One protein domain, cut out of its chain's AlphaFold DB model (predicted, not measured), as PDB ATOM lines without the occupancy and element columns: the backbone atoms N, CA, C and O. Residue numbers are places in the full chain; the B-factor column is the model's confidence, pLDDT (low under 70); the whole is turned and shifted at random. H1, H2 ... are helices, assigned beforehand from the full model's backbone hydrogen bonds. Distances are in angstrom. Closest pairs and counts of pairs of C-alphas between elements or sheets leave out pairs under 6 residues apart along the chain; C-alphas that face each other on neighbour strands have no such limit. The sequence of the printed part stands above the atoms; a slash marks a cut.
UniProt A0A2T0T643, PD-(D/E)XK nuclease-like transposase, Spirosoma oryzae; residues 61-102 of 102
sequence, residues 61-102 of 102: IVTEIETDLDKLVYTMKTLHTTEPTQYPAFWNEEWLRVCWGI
ATOM      1  N   ILE A  61      17.878 -34.904  -0.705       90.00
ATOM      2  CA  ILE A  61      16.839 -34.312  -1.558       90.00
ATOM      3  C   ILE A  61      16.267 -35.358  -2.527       90.00
ATOM      4  O   ILE A  61      16.849 -36.419  -2.727       90.00
ATOM      5  N   VAL A  62      15.129 -35.061  -3.167       88.19
ATOM      6  CA  VAL A  62      14.413 -36.013  -4.049       88.19
ATOM      7  C   VAL A  62      15.311 -36.629  -5.127       88.19
ATOM      8  O   VAL A  62      15.185 -37.814  -5.418       88.19
ATOM      9  N   THR A  63      16.224 -35.848  -5.709       90.00
ATOM     10  CA  THR A  63      17.141 -36.313  -6.765       90.00
ATOM     11  C   THR A  63      18.251 -37.234  -6.258       90.00
ATOM     12  O   THR A  63      18.928 -37.849  -7.071       90.00
ATOM     13  N   GLU A  64      18.445 -37.328  -4.943       92.38
ATOM     14  CA  GLU A  64      19.447 -38.177  -4.279       92.38
ATOM     15  C   GLU A  64      18.828 -39.464  -3.696       92.38
ATOM     16  O   GLU A  64      19.509 -40.260  -3.046       92.38
ATOM     17  N   ILE A  65      17.519 -39.666  -3.883       92.25
ATOM     18  CA  ILE A  65      16.802 -40.859  -3.429       92.25
ATOM     19  C   ILE A  65      17.024 -41.982  -4.436       92.25
ATOM     20  O   ILE A  65      16.501 -41.950  -5.549       92.25
ATOM     21  N   GLU A  66      17.760 -43.005  -4.011       90.00
ATOM     22  CA  GLU A  66      18.140 -44.130  -4.869       90.00
ATOM     23  C   GLU A  66      17.512 -45.443  -4.393       90.00
ATOM     24  O   GLU A  66      17.012 -46.230  -5.198       90.00
ATOM     25  N   THR A  67      17.501 -45.682  -3.078       89.12
ATOM     26  CA  THR A  67      17.092 -46.970  -2.500       89.12
ATOM     27  C   THR A  67      15.652 -46.961  -1.989       89.12
ATOM     28  O   THR A  67      15.090 -45.913  -1.675       89.12
ATOM     29  N   ASP A  68      15.045 -48.140  -1.832       85.94
ATOM     30  CA  ASP A  68      13.706 -48.242  -1.233       85.94
ATOM     31  C   ASP A  68      13.679 -47.793   0.234       85.94
ATOM     32  O   ASP A  68      12.677 -47.239   0.688       85.94
ATOM     33  N   LEU A  69      14.797 -47.940   0.956       85.62
ATOM     34  CA  LEU A  69      14.944 -47.372   2.295       85.62
ATOM     35  C   LEU A  69      14.939 -45.838   2.248       85.62
ATOM     36  O   LEU A  69      14.241 -45.223   3.048       85.62
ATOM     37  N   ASP A  70      15.643 -45.215   1.294       89.88
ATOM     38  CA  ASP A  70      15.605 -43.756   1.115       89.88
ATOM     39  C   ASP A  70      14.184 -43.275   0.805       89.88
ATOM     40  O   ASP A  70      13.716 -42.312   1.411       89.88
ATOM     41  N   LYS A  71      13.471 -43.973  -0.092       89.69
ATOM     42  CA  LYS A  71      12.070 -43.665  -0.417       89.69
ATOM     43  C   LYS A  71      11.201 -43.736   0.833       89.69
ATOM     44  O   LYS A  71      10.462 -42.794   1.106       89.69
ATOM     45  N   LEU A  72      11.302 -44.809   1.621       88.12
ATOM     46  CA  LEU A  72      10.527 -44.988   2.852       88.12
ATOM     47  C   LEU A  72      10.816 -43.883   3.879       88.12
ATOM     48  O   LEU A  72       9.887 -43.269   4.404       88.12
ATOM     49  N   VAL A  73      12.094 -43.597   4.135       91.00
ATOM     50  CA  VAL A  73      12.530 -42.598   5.123       91.00
ATOM     51  C   VAL A  73      12.122 -41.188   4.694       91.00
ATOM     52  O   VAL A  73      11.564 -40.442   5.504       91.00
ATOM     53  N   TYR A  74      12.307 -40.838   3.416       91.19
ATOM     54  CA  TYR A  74      11.828 -39.574   2.855       91.19
ATOM     55  C   TYR A  74      10.310 -39.443   3.006       91.19
ATOM     56  O   TYR A  74       9.806 -38.397   3.416       91.19
ATOM     57  N   THR A  75       9.580 -40.526   2.737       87.62
ATOM     58  CA  THR A  75       8.120 -40.582   2.871       87.62
ATOM     59  C   THR A  75       7.666 -40.307   4.294       87.62
ATOM     60  O   THR A  75       6.843 -39.423   4.522       87.62
ATOM     61  N   MET A  76       8.269 -40.977   5.274       87.88
ATOM     62  CA  MET A  76       7.975 -40.757   6.691       87.88
ATOM     63  C   MET A  76       8.333 -39.337   7.157       87.88
ATOM     64  O   MET A  76       7.588 -38.738   7.937       87.88
ATOM     65  N   LYS A  77       9.443 -38.769   6.663       87.31
ATOM     66  CA  LYS A  77       9.874 -37.403   7.002       87.31
ATOM     67  C   LYS A  77       8.934 -36.330   6.444       87.31
ATOM     68  O   LYS A  77       8.762 -35.308   7.094       87.31
ATOM     69  N   THR A  78       8.329 -36.548   5.277       83.31
ATOM     70  CA  THR A  78       7.578 -35.507   4.543       83.31
ATOM     71  C   THR A  78       6.058 -35.599   4.684       83.31
ATOM     72  O   THR A  78       5.392 -34.566   4.707       83.31
ATOM     73  N   LEU A  79       5.492 -36.802   4.844       76.69
ATOM     74  CA  LEU A  79       4.035 -37.008   4.932       76.69
ATOM     75  C   LEU A  79       3.365 -36.243   6.081       76.69
ATOM     76  O   LEU A  79       2.200 -35.877   5.975       76.69
ATOM     77  N   HIS A  80       4.078 -36.018   7.187       69.25
ATOM     78  CA  HIS A  80       3.516 -35.379   8.376       69.25
ATOM     79  C   HIS A  80       3.670 -33.849   8.390       69.25
ATOM     80  O   HIS A  80       3.197 -33.211   9.329       69.25
ATOM     81  N   THR A  81       4.355 -33.255   7.402       66.94
ATOM     82  CA  THR A  81       4.739 -31.833   7.448       66.94
ATOM     83  C   THR A  81       3.923 -30.919   6.537       66.94
ATOM     84  O   THR A  81       3.815 -29.739   6.853       66.94
ATOM     85  N   THR A  82       3.326 -31.419   5.450       58.53
ATOM     86  CA  THR A  82       2.527 -30.613   4.500       58.53
ATOM     87  C   THR A  82       1.641 -31.499   3.625       58.53
ATOM     88  O   THR A  82       2.083 -32.576   3.233       58.53
ATOM     89  N   GLU A  83       0.458 -31.020   3.220       57.78
ATOM     90  CA  GLU A  83      -0.238 -31.570   2.046       57.78
ATOM     91  C   GLU A  83       0.606 -31.269   0.795       57.78
ATOM     92  O   GLU A  83       0.822 -30.093   0.481       57.78
ATOM     93  N   PRO A  84       1.150 -32.279   0.090       58.31
ATOM     94  CA  PRO A  84       2.001 -32.022  -1.061       58.31
ATOM     95  C   PRO A  84       1.162 -31.437  -2.199       58.31
ATOM     96  O   PRO A  84       0.228 -32.077  -2.679       58.31
ATOM     97  N   THR A  85       1.533 -30.261  -2.711       57.97
ATOM     98  CA  THR A  85       1.018 -29.776  -4.005       57.97
ATOM     99  C   THR A  85       1.518 -30.636  -5.171       57.97
ATOM    100  O   THR A  85       0.909 -30.638  -6.238       57.97
ATOM    101  N   GLN A  86       2.615 -31.378  -4.976       62.16
ATOM    102  CA  GLN A  86       3.153 -32.342  -5.932       62.16
ATOM    103  C   GLN A  86       3.864 -33.490  -5.197       62.16
ATOM    104  O   GLN A  86       4.718 -33.263  -4.342       62.16
ATOM    105  N   TYR A  87       3.496 -34.721  -5.541       70.38
ATOM    106  CA  TYR A  87       4.070 -35.960  -5.013       70.38
ATOM    107  C   TYR A  87       5.382 -36.261  -5.780       70.38
ATOM    108  O   TYR A  87       5.407 -36.073  -7.000       70.38
ATOM    109  N   PRO A  88       6.488 -36.700  -5.138       72.62
ATOM    110  CA  PRO A  88       7.668 -37.185  -5.845       72.62
ATOM    111  C   PRO A  88       7.318 -38.312  -6.818       72.62
ATOM    112  O   PRO A  88       6.448 -39.132  -6.544       72.62
ATOM    113  N   ALA A  89       8.049 -38.397  -7.932       75.88
ATOM    114  CA  ALA A  89       7.752 -39.345  -9.011       75.88
ATOM    115  C   ALA A  89       7.778 -40.826  -8.580       75.88
ATOM    116  O   ALA A  89       7.133 -41.662  -9.209       75.88
ATOM    117  N   PHE A  90       8.509 -41.158  -7.509       78.00
ATOM    118  CA  PHE A  90       8.555 -42.515  -6.960       78.00
ATOM    119  C   PHE A  90       7.343 -42.869  -6.083       78.00
ATOM    120  O   PHE A  90       7.135 -44.048  -5.823       78.00
ATOM    121  N   TRP A  91       6.514 -41.902  -5.670       71.56
ATOM    122  CA  TRP A  91       5.174 -42.153  -5.117       71.56
ATOM    123  C   TRP A  91       4.176 -42.445  -6.244       71.56
ATOM    124  O   TRP A  91       3.098 -41.857  -6.319       71.56
ATOM    125  N   ASN A  92       4.559 -43.321  -7.171       75.25
ATOM    126  CA  ASN A  92       3.633 -43.812  -8.176       75.25
ATOM    127  C   ASN A  92       2.668 -44.829  -7.543       75.25
ATOM    128  O   ASN A  92       2.909 -45.364  -6.457       75.25
ATOM    129  N   GLU A  93       1.551 -45.073  -8.221       65.25
ATOM    130  CA  GLU A  93       0.475 -45.925  -7.709       65.25
ATOM    131  C   GLU A  93       0.971 -47.342  -7.372       65.25
ATOM    132  O   GLU A  93       0.585 -47.908  -6.356       65.25
ATOM    133  N   GLU A  94       1.891 -47.885  -8.169       72.81
ATOM    134  CA  GLU A  94       2.466 -49.220  -7.979       72.81
ATOM    135  C   GLU A  94       3.287 -49.331  -6.685       72.81
ATOM    136  O   GLU A  94       3.135 -50.293  -5.932       72.81
ATOM    137  N   TRP A  95       4.095 -48.319  -6.366       67.88
ATOM    138  CA  TRP A  95       4.853 -48.272  -5.115       67.88
ATOM    139  C   TRP A  95       3.936 -48.127  -3.893       67.88
ATOM    140  O   TRP A  95       4.128 -48.815  -2.889       67.88
ATOM    141  N   LEU A  96       2.897 -47.290  -3.987       66.25
ATOM    142  CA  LEU A  96       1.918 -47.114  -2.908       66.25
ATOM    143  C   LEU A  96       1.157 -48.412  -2.608       66.25
ATOM    144  O   LEU A  96       0.952 -48.733  -1.438       66.25
ATOM    145  N   ARG A  97       0.803 -49.191  -3.637       68.94
ATOM    146  CA  ARG A  97       0.165 -50.507  -3.467       68.94
ATOM    147  C   ARG A  97       1.044 -51.486  -2.689       68.94
ATOM    148  O   ARG A  97       0.583 -52.118  -1.741       68.94
ATOM    149  N   VAL A  98       2.336 -51.554  -3.015       68.81
ATOM    150  CA  VAL A  98       3.300 -52.419  -2.307       68.81
ATOM    151  C   VAL A  98       3.524 -51.964  -0.860       68.81
ATOM    152  O   VAL A  98       3.614 -52.800   0.038       68.81
ATOM    153  N   CYS A  99       3.597 -50.656  -0.606       59.62
ATOM    154  CA  CYS A  99       3.866 -50.126   0.733       59.62
ATOM    155  C   CYS A  99       2.645 -50.105   1.666       59.62
ATOM    156  O   CYS A  99       2.826 -50.203   2.880       59.62
ATOM    157  N   TRP A 100       1.424 -49.964   1.141       50.38
ATOM    158  CA  TRP A 100       0.197 -49.843   1.943       50.38
ATOM    159  C   TRP A 100      -0.747 -51.046   1.853       50.38
ATOM    160  O   TRP A 100      -1.723 -51.095   2.600       50.38
ATOM    161  N   GLY A 101      -0.447 -52.040   1.012       51.81
ATOM    162  CA  GLY A 101      -1.235 -53.272   0.915       51.81
ATOM    163  C   GLY A 101      -2.634 -53.073   0.325       51.81
ATOM    164  O   GLY A 101      -3.545 -53.827   0.670       51.81
ATOM    165  N   ILE A 102      -2.798 -52.057  -0.529       46.97
ATOM    166  CA  ILE A 102      -4.006 -51.772  -1.327       46.97
ATOM    167  C   ILE A 102      -3.801 -52.129  -2.795       46.97
ATOM    168  O   ILE A 102      -2.636 -52.139  -3.244       46.97
TER     169      ILE A 102
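This is residues 61 to 102 of the 102 residues of the protein "PD-(D/E)XK nuclease-like transposase" of Spirosoma oryzae (UniProt A0A2T0T643). After a short lead-in, residues 61 to 67, the helix H1 runs out to a wide loop that folds back and ends in a shorter helix, H2, an open arrangement of two helices with few contacts. The end of H1 and the first part of the loop, residues 76 to 86, stick out. The printed part has 42 residues with two named helices, H1 then H2, and no named strand; the class is all helix, with 20 residues, under half, in named elements. It is compact, with a radius of gyration of the C-alphas of 10.2 A, and spans 25 by 23 by 15 A.

H1, residues 68 to 79, and H2, residues 93 to 100, are apart. In both helices every O i to N i+4 pair is within hydrogen-bond range.

H1 is 16.1 A long, from C-alpha 68 at (13.706, -48.242, -1.233). H2 is 10.4 A long and ends at C-alpha 100, (0.197, -49.843, 1.943).

The C-alphas farthest apart, of Glu 64 and Ile 102, are 27.3 A apart. The printed part has no cut. The link from H1 to H2, 13 residues, is long. Model confidence is under 70 at residues 80 to 86, 93, and 95 to 102.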